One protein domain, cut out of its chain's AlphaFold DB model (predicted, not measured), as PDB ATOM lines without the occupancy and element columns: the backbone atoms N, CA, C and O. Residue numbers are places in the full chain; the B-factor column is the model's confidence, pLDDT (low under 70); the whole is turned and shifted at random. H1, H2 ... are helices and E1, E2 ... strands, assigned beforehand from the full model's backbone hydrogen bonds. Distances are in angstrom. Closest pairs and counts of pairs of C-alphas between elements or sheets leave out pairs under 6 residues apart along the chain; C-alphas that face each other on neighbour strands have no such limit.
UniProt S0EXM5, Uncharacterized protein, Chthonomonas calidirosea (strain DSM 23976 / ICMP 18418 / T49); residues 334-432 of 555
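What this domain is: This is residues 334 to 432 of the 555 residues of an uncharacterized protein of Chthonomonas calidirosea (strain DSM 23976 / ICMP 18418 / T49) (UniProt S0EXM5). Three separate two-stranded hairpins are joined by loops: a short one, E1 and E2, nearest the middle, the longest one, E3 and E4, on one side, and a small one, E5 and E6, at the far end from it. Helix H1 sits by the base of the E3 and E4 hairpin, the very short H2 sits beside E1 and E2, and residues 334 to 359, with no named element, make an arc round the outside before E1. The printed part has 99 residues, with two named helices and six named strands in the order E1 E2 E3 E4 H1 E5 E6 H2; the three sheets, E1 - E2, E3 - E4 and E5 - E6, are antiparallel. The class is mixed, helices and strands, with under half of the residues in named elements. The whole is compact, with a radius of gyration of the C-alphas of 13.7 A and spans of 39 by 32 by 20 A.

Where its parts are: E1 is residues 360 to 362, 7.1 A long, beginning at C-alpha 360 (-30.798, -7.673, 10.538), and E2 is residues 369 to 371, 7.2 A. E3 is residues 376 to 382, 17.6 A, and E4 residues 385 to 391, 17.5 A. H1 is residues 393 to 400, 10.4 A, beginning at C-alpha 393 (-26.525, -12.450, 25.212). E5 is residues 409 to 412, 9.4 A, and E6 residues 415 to 418, 9.9 A. H2 is residues 427 to 430, 5.3 A, ending at C-alpha 430 (-43.605, -14.209, 13.534).

How they stand to each other: E1 and E2 form a hairpin at 129 degrees, with N 370 and O 361 2.9 A apart. The closest C-alphas of E1 and E4 are those of Val 362 and Leu 390, 6.9 A. E3 and E4 form a hairpin at 147 degrees, with N 378 and O 389 2.8 A apart. The closest C-alphas of E3 and H1 are those of Thr 376 and Ala 393, 7.1 A. E5 and E6 form a hairpin at 136 degrees, with N 410 and O 417 2.8 A apart; both strands are apart from E1, E2, E3 and E4. The closest C-alphas of E2 and H2 are those of Pro 369 and Tyr 428, 5.8 A. H1 and H2 are apart. In H1 every O i to N i+4 pair is within hydrogen-bond range; H2 is too short for such a pair, and its one O i to N i+3 pair is not within range.

The domain as a whole: The two C-alphas farthest apart, those of Pro 340 and Gly 413, are 41.0 A apart. The printed part has no cut, and no link between named elements is long. The mean pLDDT of the printed part is 85.1, and residues 334 to 341 are under 70.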
ATOM      1  N   VAL A 334     -23.044 -28.453  22.214       42.31
ATOM      2  CA  VAL A 334     -22.405 -27.142  22.248       42.31
ATOM      3  C   VAL A 334     -21.026 -27.302  22.871       42.31
ATOM      4  O   VAL A 334     -20.911 -27.643  24.044       42.31
ATOM      5  N   THR A 335     -19.978 -27.067  22.086       47.75
ATOM      6  CA  THR A 335     -18.609 -26.982  22.601       47.75
ATOM      7  C   THR A 335     -18.385 -25.553  23.102       47.75
ATOM      8  O   THR A 335     -18.525 -24.624  22.300       47.75
ATOM      9  N   PRO A 336     -18.038 -25.317  24.380       42.41
ATOM     10  CA  PRO A 336     -17.583 -23.999  24.796       42.41
ATOM     11  C   PRO A 336     -16.330 -23.650  23.984       42.41
ATOM     12  O   PRO A 336     -15.333 -24.370  23.994       42.41
ATOM     13  N   ALA A 337     -16.395 -22.574  23.200       44.41
ATOM     14  CA  ALA A 337     -15.213 -22.065  22.527       44.41
ATOM     15  C   ALA A 337     -14.241 -21.562  23.606       44.41
ATOM     16  O   ALA A 337     -14.579 -20.649  24.349       44.41
ATOM     17  N   ASN A 338     -13.030 -22.121  23.672       40.25
ATOM     18  CA  ASN A 338     -11.952 -21.693  24.581       40.25
ATOM     19  C   ASN A 338     -11.423 -20.263  24.309       40.25
ATOM     20  O   ASN A 338     -10.398 -19.867  24.856       40.25
ATOM     21  N   ALA A 339     -12.108 -19.470  23.483       43.31
ATOM     22  CA  ALA A 339     -11.880 -18.038  23.377       43.31
ATOM     23  C   ALA A 339     -12.960 -17.328  24.210       43.31
ATOM     24  O   ALA A 339     -14.143 -17.605  23.988       43.31
ATOM     25  N   PRO A 340     -12.606 -16.423  25.145       47.25
ATOM     26  CA  PRO A 340     -13.580 -15.645  25.899       47.25
ATOM     27  C   PRO A 340     -14.320 -14.708  24.943       47.25
ATOM     28  O   PRO A 340     -13.959 -13.548  24.758       47.25
ATOM     29  N   SER A 341     -15.369 -15.221  24.306       56.34
ATOM     30  CA  SER A 341     -16.321 -14.398  23.585       56.34
ATOM     31  C   SER A 341     -17.105 -13.639  24.645       56.34
ATOM     32  O   SER A 341     -17.971 -14.199  25.325       56.34
ATOM     33  N   LYS A 342     -16.702 -12.389  24.890       72.31
ATOM     34  CA  LYS A 342     -17.401 -11.481  25.795       72.31
ATOM     35  C   LYS A 342     -18.817 -11.337  25.248       72.31
ATOM     36  O   LYS A 342     -18.984 -10.836  24.141       72.31
ATOM     37  N   ALA A 343     -19.805 -11.829  25.995       70.94
ATOM     38  CA  ALA A 343     -21.198 -11.719  25.591       70.94
ATOM     39  C   ALA A 343     -21.508 -10.249  25.288       70.94
ATOM     40  O   ALA A 343     -21.087  -9.364  26.046       70.94
ATOM     41  N   ALA A 344     -22.225 -10.004  24.191       74.38
ATOM     42  CA  ALA A 344     -22.780  -8.687  23.927       74.38
ATOM     43  C   ALA A 344     -23.566  -8.204  25.168       74.38
ATOM     44  O   ALA A 344     -24.141  -9.030  25.893       74.38
ATOM     45  N   PRO A 345     -23.553  -6.897  25.481       74.19
ATOM     46  CA  PRO A 345     -24.369  -6.366  26.564       74.19
ATOM     47  C   PRO A 345     -25.850  -6.709  26.340       74.19
ATOM     48  O   PRO A 345     -26.306  -6.868  25.212       74.19
ATOM     49  N   LEU A 346     -26.605  -6.848  27.432       74.56
ATOM     50  CA  LEU A 346     -28.054  -7.032  27.364       74.56
ATOM     51  C   LEU A 346     -28.695  -5.714  26.905       74.56
ATOM     52  O   LEU A 346     -28.982  -4.848  27.730       74.56
ATOM     53  N   SER A 347     -28.879  -5.557  25.598       70.75
ATOM     54  CA  SER A 347     -29.634  -4.454  25.004       70.75
ATOM     55  C   SER A 347     -31.137  -4.644  25.264       70.75
ATOM     56  O   SER A 347     -31.630  -5.774  25.356       70.75
ATOM     57  N   ALA A 348     -31.878  -3.543  25.421       74.31
ATOM     58  CA  ALA A 348     -33.337  -3.601  25.481       74.31
ATOM     59  C   ALA A 348     -33.889  -4.176  24.159       74.31
ATOM     60  O   ALA A 348     -33.280  -3.955  23.113       74.31
ATOM     61  N   PRO A 349     -35.008  -4.921  24.177       73.00
ATOM     62  CA  PRO A 349     -35.603  -5.436  22.950       73.00
ATOM     63  C   PRO A 349     -36.074  -4.268  22.073       73.00
ATOM     64  O   PRO A 349     -37.052  -3.603  22.408       73.00
ATOM     65  N   GLU A 350     -35.369  -4.023  20.969       78.69
ATOM     66  CA  GLU A 350     -35.825  -3.135  19.896       78.69
ATOM     67  C   GLU A 350     -36.976  -3.796  19.125       78.69
ATOM     68  O   GLU A 350     -37.062  -5.030  19.015       78.69
ATOM     69  N   LEU A 351     -37.885  -2.975  18.597       84.06
ATOM     70  CA  LEU A 351     -38.951  -3.474  17.735       84.06
ATOM     71  C   LEU A 351     -38.337  -3.954  16.403       84.06
ATOM     72  O   LEU A 351     -37.455  -3.284  15.870       84.06
ATOM     73  N   PRO A 352     -38.796  -5.081  15.818       83.00
ATOM     74  CA  PRO A 352     -38.277  -5.598  14.543       83.00
ATOM     75  C   PRO A 352     -38.199  -4.566  13.415       83.00
ATOM     76  O   PRO A 352     -37.279  -4.611  12.598       83.00
ATOM     77  N   ASP A 353     -39.172  -3.653  13.376       85.25
ATOM     78  CA  ASP A 353     -39.312  -2.633  12.336       85.25
ATOM     79  C   ASP A 353     -38.266  -1.513  12.450       85.25
ATOM     80  O   ASP A 353     -38.025  -0.803  11.476       85.25
ATOM     81  N   GLU A 354     -37.605  -1.381  13.603       90.44
ATOM     82  CA  GLU A 354     -36.575  -0.367  13.861       90.44
ATOM     83  C   GLU A 354     -35.170  -0.824  13.437       90.44
ATOM     84  O   GLU A 354     -34.272   0.005  13.308       90.44
ATOM     85  N   ILE A 355     -34.973  -2.125  13.181       90.94
ATOM     86  CA  ILE A 355     -33.672  -2.684  12.793       90.94
ATOM     87  C   ILE A 355     -33.460  -2.479  11.280       90.94
ATOM     88  O   ILE A 355     -34.208  -3.076  10.483       90.94
ATOM     89  N   PRO A 356     -32.437  -1.699  10.861       93.12
ATOM     90  CA  PRO A 356     -32.118  -1.495   9.451       93.12
ATOM     91  C   PRO A 356     -31.897  -2.836   8.737       93.12
ATOM     92  O   PRO A 356     -31.248  -3.710   9.316       93.12
ATOM     93  N   PRO A 357     -32.420  -3.042   7.512       93.38
ATOM     94  CA  PRO A 357     -32.316  -4.317   6.796       93.38
ATOM     95  C   PRO A 357     -30.899  -4.903   6.710       93.38
ATOM     96  O   PRO A 357     -30.739  -6.118   6.778       93.38
ATOM     97  N   GLU A 358     -29.885  -4.054   6.601       93.88
ATOM     98  CA  GLU A 358     -28.463  -4.400   6.546       93.88
ATOM     99  C   GLU A 358     -27.869  -4.855   7.890       93.88
ATOM    100  O   GLU A 358     -26.854  -5.548   7.911       93.88
ATOM    101  N   GLU A 359     -28.510  -4.515   9.010       94.94
ATOM    102  CA  GLU A 359     -28.101  -4.920  10.362       94.94
ATOM    103  C   GLU A 359     -28.916  -6.109  10.887       94.94
ATOM    104  O   GLU A 359     -28.671  -6.586  11.996       94.94
ATOM    105  N   ARG A 360     -29.886  -6.607  10.113       95.12
ATOM    106  CA  ARG A 360     -30.798  -7.673  10.538       95.12
ATOM    107  C   ARG A 360     -30.076  -9.006  10.716       95.12
ATOM    108  O   ARG A 360     -29.596  -9.606   9.759       95.12
ATOM    109  N   ALA A 361     -30.078  -9.513  11.947       96.06
ATOM    110  CA  ALA A 361     -29.726 -10.890  12.253       96.06
ATOM    111  C   ALA A 361     -30.670 -11.513  13.298       96.06
ATOM    112  O   ALA A 361     -31.473 -10.850  13.955       96.06
ATOM    113  N   VAL A 362     -30.584 -12.830  13.463       96.94
ATOM    114  CA  VAL A 362     -31.471 -13.577  14.362       96.94
ATOM    115  C   VAL A 362     -30.670 -14.486  15.272       96.94
ATOM    116  O   VAL A 362     -29.698 -15.121  14.855       96.94
ATOM    117  N   CYS A 363     -31.084 -14.573  16.534       96.81
ATOM    118  CA  CYS A 363     -30.496 -15.545  17.441       96.81
ATOM    119  C   CYS A 363     -30.873 -16.969  17.012       96.81
ATOM    120  O   CYS A 363     -32.051 -17.315  16.939       96.81
ATOM    121  N   PHE A 364     -29.867 -17.820  16.811       97.12
ATOM    122  CA  PHE A 364     -30.040 -19.192  16.349       97.12
ATOM    123  C   PHE A 364     -30.934 -20.052  17.254       97.12
ATOM    124  O   PHE A 364     -31.643 -20.925  16.763       97.12
ATOM    125  N   PHE A 365     -30.940 -19.819  18.568       96.06
ATOM    126  CA  PHE A 365     -31.718 -20.641  19.495       96.06
ATOM    127  C   PHE A 365     -33.132 -20.114  19.648       96.06
ATOM    128  O   PHE A 365     -34.077 -20.778  19.237       96.06
ATOM    129  N   CYS A 366     -33.304 -18.909  20.184       95.75
ATOM    130  CA  CYS A 366     -34.636 -18.392  20.471       95.75
ATOM    131  C   CYS A 366     -35.353 -17.777  19.257       95.75
ATOM    132  O   CYS A 366     -36.539 -17.467  19.377       95.75
ATOM    133  N   SER A 367     -34.687 -17.630  18.103       96.88
ATOM    134  CA  SER A 367     -35.152 -16.913  16.897       96.88
ATOM    135  C   SER A 367     -35.450 -15.427  17.111       96.88
ATOM    136  O   SER A 367     -36.175 -14.826  16.327       96.88
ATOM    137  N   ARG A 368     -34.932 -14.824  18.187       95.88
ATOM    138  CA  ARG A 368     -35.151 -13.403  18.478       95.88
ATOM    139  C   ARG A 368     -34.499 -12.536  17.393       95.88
ATOM    140  O   ARG A 368     -33.288 -12.681  17.201       95.88
ATOM    141  N   PRO A 369     -35.259 -11.646  16.726       96.12
ATOM    142  CA  PRO A 369     -34.700 -10.612  15.862       96.12
ATOM    143  C   PRO A 369     -33.821  -9.658  16.670       96.12
ATOM    144  O   PRO A 369     -34.218  -9.236  17.756       96.12
ATOM    145  N   ALA A 370     -32.637  -9.340  16.158       95.38
ATOM    146  CA  ALA A 370     -31.702  -8.407  16.776       95.38
ATOM    147  C   ALA A 370     -30.819  -7.746  15.705       95.38
ATOM    148  O   ALA A 370     -30.816  -8.171  14.542       95.38
ATOM    149  N   ARG A 371     -30.040  -6.731  16.091       95.44
ATOM    150  CA  ARG A 371     -28.935  -6.269  15.247       95.44
ATOM    151  C   ARG A 371     -27.818  -7.300  15.266       95.44
ATOM    152  O   ARG A 371     -27.572  -7.947  16.286       95.44
ATOM    153  N   ILE A 372     -27.079  -7.417  14.172       94.81
ATOM    154  CA  ILE A 372     -25.900  -8.286  14.103       94.81
ATOM    155  C   ILE A 372     -24.867  -7.951  15.192       94.81
ATOM    156  O   ILE A 372     -24.237  -8.861  15.725       94.81
ATOM    157  N   SER A 373     -24.750  -6.677  15.584       94.12
ATOM    158  CA  SER A 373     -23.871  -6.201  16.662       94.12
ATOM    159  C   SER A 373     -24.286  -6.662  18.063       94.12
ATOM    160  O   SER A 373     -23.438  -6.740  18.949       94.12
ATOM    161  N   ASP A 374     -25.567  -6.980  18.271       94.25
ATOM    162  CA  ASP A 374     -26.097  -7.488  19.546       94.25
ATOM    163  C   ASP A 374     -25.998  -9.016  19.654       94.25
ATOM    164  O   ASP A 374     -26.314  -9.611  20.690       94.25
ATOM    165  N   LEU A 375     -25.566  -9.681  18.580       95.56
ATOM    166  CA  LEU A 375     -25.405 -11.122  18.543       95.56
ATOM    167  C   LEU A 375     -23.935 -11.501  18.621       95.56
ATOM    168  O   LEU A 375     -23.055 -10.932  17.983       95.56
ATOM    169  N   THR A 376     -23.665 -12.531  19.409       95.50
ATOM    170  CA  THR A 376     -22.325 -13.074  19.573       95.50
ATOM    171  C   THR A 376     -22.187 -14.339  18.724       95.50
ATOM    172  O   THR A 376     -22.998 -15.259  18.881       95.50
ATOM    173  N   PRO A 377     -21.175 -14.443  17.844       94.81
ATOM    174  CA  PRO A 377     -20.901 -15.682  17.138       94.81
ATOM    175  C   PRO A 377     -20.396 -16.737  18.124       94.81
ATOM    176  O   PRO A 377     -19.434 -16.521  18.867       94.81
ATOM    177  N   ILE A 378     -21.025 -17.903  18.107       91.00
ATOM    178  CA  ILE A 378     -20.615 -19.074  18.876       91.00
ATOM    179  C   ILE A 378     -20.510 -20.282  17.953       91.00
ATOM    180  O   ILE A 378     -21.149 -20.343  16.905       91.00
ATOM    181  N   THR A 379     -19.685 -21.257  18.325       86.62
ATOM    182  CA  THR A 379     -19.564 -22.502  17.561       86.62
ATOM    183  C   THR A 379     -20.407 -23.583  18.217       86.62
ATOM    184  O   THR A 379     -20.230 -23.862  19.398       86.62
ATOM    185  N   ILE A 380     -21.289 -24.212  17.448       84.12
ATOM    186  CA  ILE A 380     -22.091 -25.361  17.881       84.12
ATOM    187  C   ILE A 380     -21.880 -26.545  16.942       84.12
ATOM    188  O   ILE A 380     -21.497 -26.348  15.789       84.12
ATOM    189  N   ALA A 381     -22.120 -27.767  17.409       76.44
ATOM    190  CA  ALA A 381     -22.202 -28.937  16.541       76.44
ATOM    191  C   ALA A 381     -23.665 -29.185  16.144       76.44
ATOM    192  O   ALA A 381     -24.522 -29.373  17.008       76.44
ATOM    193  N   ILE A 382     -23.937 -29.178  14.838       73.50
ATOM    194  CA  ILE A 382     -25.213 -29.590  14.240       73.50
ATOM    195  C   ILE A 382     -24.902 -30.749  13.300       73.50
ATOM    196  O   ILE A 382     -24.095 -30.583  12.383       73.50
ATOM    197  N   ASP A 383     -25.516 -31.907  13.538       73.75
ATOM    198  CA  ASP A 383     -25.290 -33.137  12.765       73.75
ATOM    199  C   ASP A 383     -23.802 -33.519  12.691       73.75
ATOM    200  O   ASP A 383     -23.254 -33.776  11.620       73.75
ATOM    201  N   GLY A 384     -23.104 -33.438  13.831       71.44
ATOM    202  CA  GLY A 384     -21.661 -33.691  13.923       71.44
ATOM    203  C   GLY A 384     -20.773 -32.621  13.268       71.44
ATOM    204  O   GLY A 384     -19.559 -32.621  13.466       71.44
ATOM    205  N   LYS A 385     -21.345 -31.657  12.535       74.12
ATOM    206  CA  LYS A 385     -20.602 -30.577  11.876       74.12
ATOM    207  C   LYS A 385     -20.553 -29.340  12.759       74.12
ATOM    208  O   LYS A 385     -21.582 -28.810  13.179       74.12
ATOM    209  N   ARG A 386     -19.343 -28.831  12.999       77.56
ATOM    210  CA  ARG A 386     -19.143 -27.551  13.689       77.56
ATOM    211  C   ARG A 386     -19.613 -26.414  12.788       77.56
ATOM    212  O   ARG A 386     -19.129 -26.265  11.669       77.56
ATOM    213  N   ARG A 387     -20.534 -25.597  13.285       84.56
ATOM    214  CA  ARG A 387     -21.050 -24.409  12.607       84.56
ATOM    215  C   ARG A 387     -20.934 -23.206  13.524       84.56
ATOM    216  O   ARG A 387     -21.217 -23.302  14.719       84.56
ATOM    217  N   LYS A 388     -20.519 -22.072  12.963       90.69
ATOM    218  CA  LYS A 388     -20.648 -20.781  13.637       90.69
ATOM    219  C   LYS A 388     -22.086 -20.303  13.473       90.69
ATOM    220  O   LYS A 388     -22.589 -20.265  12.355       90.69
ATOM    221  N   VAL A 389     -22.729 -19.963  14.579       94.81
ATOM    222  CA  VAL A 389     -24.080 -19.403  14.619       94.81
ATOM    223  C   VAL A 389     -24.097 -18.158  15.495       94.81
ATOM    224  O   VAL A 389     -23.256 -18.005  16.378       94.81
ATOM    225  N   LEU A 390     -25.057 -17.271  15.263       96.75
ATOM    226  CA  LEU A 390     -25.243 -16.059  16.053       96.75
ATOM    227  C   LEU A 390     -26.172 -16.335  17.241       96.75
ATOM    228  O   LEU A 390     -27.229 -16.946  17.079       96.75
ATOM    229  N   ALA A 391     -25.798 -15.900  18.442       96.06
ATOM    230  CA  ALA A 391     -26.574 -16.103  19.663       96.06
ATOM    231  C   ALA A 391     -26.757 -14.792  20.437       96.06
ATOM    232  O   ALA A 391     -25.836 -13.980  20.501       96.06
ATOM    233  N   CYS A 392     -27.935 -14.581  21.031       96.25
ATOM    234  CA  CYS A 392     -28.167 -13.418  21.886       96.25
ATOM    235  C   CYS A 392     -27.439 -13.581  23.227       96.25
ATOM    236  O   CYS A 392     -27.076 -14.694  23.623       96.25
ATOM    237  N   ALA A 393     -27.250 -12.476  23.944       94.00
ATOM    238  CA  ALA A 393     -26.525 -12.450  25.212       94.00
ATOM    239  C   ALA A 393     -27.043 -13.485  26.230       94.00
ATOM    240  O   ALA A 393     -26.254 -14.111  26.943       94.00
ATOM    241  N   GLU A 394     -28.356 -13.716  26.304       93.69
ATOM    242  CA  GLU A 394     -28.931 -14.714  27.206       93.69
ATOM    243  C   GLU A 394     -28.509 -16.140  26.856       93.69
ATOM    244  O   GLU A 394     -28.065 -16.865  27.748       93.69
ATOM    245  N   ASP A 395     -28.605 -16.526  25.585       95.38
ATOM    246  CA  ASP A 395     -28.257 -17.875  25.138       95.38
ATOM    247  C   ASP A 395     -26.741 -18.110  25.192       95.38
ATOM    248  O   ASP A 395     -26.296 -19.195  25.566       95.38
ATOM    249  N   VAL A 396     -25.930 -17.076  24.944       92.50
ATOM    250  CA  VAL A 396     -24.470 -17.123  25.138       92.50
ATOM    251  C   VAL A 396     -24.121 -17.454  26.587       92.50
ATOM    252  O   VAL A 396     -23.270 -18.309  26.822       92.50
ATOM    253  N   ARG A 397     -24.791 -16.843  27.573       88.12
ATOM    254  CA  ARG A 397     -24.554 -17.172  28.992       88.12
ATOM    255  C   ARG A 397     -24.928 -18.614  29.323       88.12
ATOM    256  O   ARG A 397     -24.238 -19.235  30.124       88.12
ATOM    257  N   ILE A 398     -25.996 -19.148  28.723       84.00
ATOM    258  CA  ILE A 398     -26.389 -20.556  28.903       84.00
ATOM    259  C   ILE A 398     -25.273 -21.469  28.377       84.00
ATOM    260  O   ILE A 398     -24.832 -22.368  29.091       84.00
ATOM    261  N   VAL A 399     -24.753 -21.178  27.182       86.31
ATOM    262  CA  VAL A 399     -23.614 -21.903  26.596       86.31
ATOM    263  C   VAL A 399     -22.363 -21.807  27.466       86.31
ATOM    264  O   VAL A 399     -21.719 -22.819  27.736       86.31
ATOM    265  N   GLN A 400     -22.024 -20.611  27.945       83.75
ATOM    266  CA  GLN A 400     -20.864 -20.385  28.815       83.75
ATOM    267  C   GLN A 400     -20.963 -21.145  30.145       83.75
ATOM    268  O   GLN A 400     -19.943 -21.500  30.726       83.75
ATOM    269  N   GLN A 401     -22.177 -21.430  30.616       80.00
ATOM    270  CA  GLN A 401     -22.429 -22.252  31.802       80.00
ATOM    271  C   GLN A 401     -22.358 -23.763  31.517       80.00
ATOM    272  O   GLN A 401     -22.664 -24.562  32.401       80.00
ATOM    273  N   GLY A 402     -21.988 -24.171  30.298       78.12
ATOM    274  CA  GLY A 402     -21.977 -25.572  29.873       78.12
ATOM    275  C   GLY A 402     -23.376 -26.160  29.673       78.12
ATOM    276  O   GLY A 402     -23.526 -27.378  29.590       78.12
ATOM    277  N   ALA A 403     -24.410 -25.318  29.618       77.88
ATOM    278  CA  ALA A 403     -25.776 -25.738  29.356       77.88
ATOM    279  C   ALA A 403     -26.125 -25.588  27.867       77.88
ATOM    280  O   ALA A 403     -25.525 -24.816  27.122       77.88
ATOM    281  N   ILE A 404     -27.133 -26.343  27.436       79.31
ATOM    282  CA  ILE A 404     -27.651 -26.332  26.069       79.31
ATOM    283  C   ILE A 404     -28.806 -25.322  25.982       79.31
ATOM    284  O   ILE A 404     -29.830 -25.536  26.641       79.31
ATOM    285  N   PRO A 405     -28.695 -24.243  25.180       87.75
ATOM    286  CA  PRO A 405     -29.829 -23.368  24.912       87.75
ATOM    287  C   PRO A 405     -30.935 -24.131  24.190       87.75
ATOM    288  O   PRO A 405     -30.672 -24.991  23.346       87.75
ATOM    289  N   GLN A 406     -32.184 -23.816  24.518       87.44
ATOM    290  CA  GLN A 406     -33.330 -24.427  23.856       87.44
ATOM    291  C   GLN A 406     -33.549 -23.775  22.493       87.44
ATOM    292  O   GLN A 406     -33.709 -22.559  22.401       87.44
ATOM    293  N   ILE A 407     -33.606 -24.589  21.441       91.69
ATOM    294  CA  ILE A 407     -33.993 -24.128  20.108       91.69
ATOM    295  C   ILE A 407     -35.507 -23.906  20.098       91.69
ATOM    296  O   ILE A 407     -36.275 -24.797  20.473       91.69
ATOM    297  N   ARG A 408     -35.951 -22.728  19.652       91.44
ATOM    298  CA  ARG A 408     -37.366 -22.432  19.447       91.44
ATOM    299  C   ARG A 408     -37.914 -23.391  18.396       91.44
ATOM    300  O   ARG A 408     -37.360 -23.526  17.304       91.44
ATOM    301  N   THR A 409     -39.038 -24.008  18.723       90.94
ATOM    302  CA  THR A 409     -39.834 -24.786  17.783       90.94
ATOM    303  C   THR A 409     -41.069 -24.010  17.349       90.94
ATOM    304  O   THR A 409     -41.566 -23.137  18.063       90.94
ATOM    305  N   VAL A 410     -41.555 -24.329  16.157       90.44
ATOM    306  CA  VAL A 410     -42.772 -23.772  15.566       90.44
ATOM    307  C   VAL A 410     -43.620 -24.918  15.024       90.44
ATOM    308  O   VAL A 410     -43.093 -25.964  14.643       90.44
ATOM    309  N   SER A 411     -44.942 -24.755  15.036       89.56
ATOM    310  CA  SER A 411     -45.865 -25.795  14.574       89.56
ATOM    311  C   SER A 411     -46.092 -25.672  13.069       89.56
ATOM    312  O   SER A 411     -46.648 -24.677  12.608       89.56
ATOM    313  N   VAL A 412     -45.685 -26.683  12.303       89.06
ATOM    314  CA  VAL A 412     -45.937 -26.785  10.857       89.06
ATOM    315  C   VAL A 412     -46.701 -28.079  10.606       89.06
ATOM    316  O   VAL A 412     -46.198 -29.170  10.864       89.06
ATOM    317  N   GLY A 413     -47.957 -27.969  10.160       90.25
ATOM    318  CA  GLY A 413     -48.817 -29.139   9.940       90.25
ATOM    319  C   GLY A 413     -49.057 -29.971  11.209       90.25
ATOM    320  O   GLY A 413     -49.098 -31.196  11.141       90.25
ATOM    321  N   GLY A 414     -49.142 -29.322  12.376       89.88
ATOM    322  CA  GLY A 414     -49.331 -29.989  13.670       89.88
ATOM    323  C   GLY A 414     -48.077 -30.656  14.246       89.88
ATOM    324  O   GLY A 414     -48.151 -31.240  15.325       89.88
ATOM    325  N   LYS A 415     -46.924 -30.565  13.571       88.50
ATOM    326  CA  LYS A 415     -45.633 -31.055  14.072       88.50
ATOM    327  C   LYS A 415     -44.775 -29.891  14.556       88.50
ATOM    328  O   LYS A 415     -44.649 -28.885  13.863       88.50
ATOM    329  N   ALA A 416     -44.158 -30.046  15.725       84.88
ATOM    330  CA  ALA A 416     -43.158 -29.105  16.215       84.88
ATOM    331  C   ALA A 416     -41.838 -29.334  15.469       84.88
ATOM    332  O   ALA A 416     -41.242 -30.404  15.575       84.88
ATOM    333  N   VAL A 417     -41.384 -28.330  14.726       91.12
ATOM    334  CA  VAL A 417     -40.101 -28.341  14.010       91.12
ATOM    335  C   VAL A 417     -39.227 -27.185  14.500       91.12
ATOM    336  O   VAL A 417     -39.775 -26.174  14.945       91.12
ATOM    337  N   PRO A 418     -37.886 -27.287  14.459       91.94
ATOM    338  CA  PRO A 418     -37.008 -26.150  14.729       91.94
ATOM    339  C   PRO A 418     -37.375 -24.958  13.847       91.94
ATOM    340  O   PRO A 418     -37.689 -25.135  12.671       91.94
ATOM    341  N   TRP A 419     -37.316 -23.745  14.392       95.44
ATOM    342  CA  TRP A 419     -37.755 -22.546  13.673       95.44
ATOM    343  C   TRP A 419     -37.027 -22.350  12.330       95.44
ATOM    344  O   TRP A 419     -37.654 -21.970  11.350       95.44
ATOM    345  N   TYR A 420     -35.733 -22.682  12.258       93.38
ATOM    346  CA  TYR A 420     -34.928 -22.569  11.036       93.38
ATOM    347  C   TYR A 420     -35.267 -23.633   9.980       93.38
ATOM    348  O   TYR A 420     -34.817 -23.536   8.843       93.38
ATOM    349  N   ALA A 421     -36.029 -24.668  10.351       93.12
ATOM    350  CA  ALA A 421     -36.506 -25.715   9.450       93.12
ATOM    351  C   ALA A 421     -37.951 -25.468   8.981       93.12
ATOM    352  O   ALA A 421     -38.486 -26.246   8.191       93.12
ATOM    353  N   ALA A 422     -38.608 -24.415   9.473       94.50
ATOM    354  CA  ALA A 422     -39.980 -24.103   9.112       94.50
ATOM    355  C   ALA A 422     -40.025 -23.200   7.868       94.50
ATOM    356  O   ALA A 422     -39.588 -22.054   7.935       94.50
ATOM    357  N   PRO A 423     -40.598 -23.666   6.743       91.38
ATOM    358  CA  PRO A 423     -40.462 -22.999   5.445       91.38
ATOM    359  C   PRO A 423     -41.110 -21.612   5.386       91.38
ATOM    360  O   PRO A 423     -40.683 -20.768   4.609       91.38
ATOM    361  N   ASN A 424     -42.133 -21.378   6.208       92.56
ATOM    362  CA  ASN A 424     -42.890 -20.129   6.216       92.56
ATOM    363  C   ASN A 424     -42.629 -19.286   7.462       92.56
ATOM    364  O   ASN A 424     -43.333 -18.299   7.650       92.56
ATOM    365  N   TYR A 425     -41.692 -19.681   8.326       95.25
ATOM    366  CA  TYR A 425     -41.409 -18.935   9.543       95.25
ATOM    367  C   TYR A 425     -40.410 -17.818   9.260       95.25
ATOM    368  O   TYR A 425     -39.275 -18.074   8.861       95.25
ATOM    369  N   ASP A 426     -40.833 -16.586   9.503       95.44
ATOM    370  CA  ASP A 426     -39.987 -15.402   9.442       95.44
ATOM    371  C   ASP A 426     -39.830 -14.839  10.861       95.44
ATOM    372  O   ASP A 426     -40.805 -14.338  11.423       95.44
ATOM    373  N   PRO A 427     -38.626 -14.880  11.460       95.38
ATOM    374  CA  PRO A 427     -38.374 -14.303  12.776       95.38
ATOM    375  C   PRO A 427     -38.849 -12.852  12.938       95.38
ATOM    376  O   PRO A 427     -39.364 -12.507  13.998       95.38
ATOM    377  N   TYR A 428     -38.722 -11.998  11.920       94.31
ATOM    378  CA  TYR A 428     -39.097 -10.581  12.029       94.31
ATOM    379  C   TYR A 428     -40.610 -10.382  12.072       94.31
ATOM    380  O   TYR A 428     -41.094  -9.492  12.768       94.31
ATOM    381  N   ARG A 429     -41.356 -11.241  11.375       93.69
ATOM    382  CA  ARG A 429     -42.822 -11.204  11.325       93.69
ATOM    383  C   ARG A 429     -43.464 -11.995  12.466       93.69
ATOM    384  O   ARG A 429     -44.428 -11.547  13.080       93.69
ATOM    385  N   ASP A 430     -42.933 -13.180  12.744       94.00
ATOM    386  CA  ASP A 430     -43.605 -14.209  13.534       94.00
ATOM    387  C   ASP A 430     -43.094 -14.281  14.978       94.00
ATOM    388  O   ASP A 430     -43.771 -14.856  15.832       94.00
ATOM    389  N   TYR A 431     -41.931 -13.698  15.311       91.69
ATOM    390  CA  TYR A 431     -41.377 -13.840  16.663       91.69
ATOM    391  C   TYR A 431     -42.275 -13.234  17.749       91.69
ATOM    392  O   TYR A 431     -42.407 -13.832  18.824       91.69
ATOM    393  N   TYR A 432     -42.875 -12.077  17.450       86.12
ATOM    394  CA  TYR A 432     -43.771 -11.316  18.327       86.12
ATOM    395  C   TYR A 432     -45.256 -11.565  18.037       86.12
ATOM    396  O   TYR A 432     -46.113 -10.992  18.713       86.12
TER     397      TYR A 432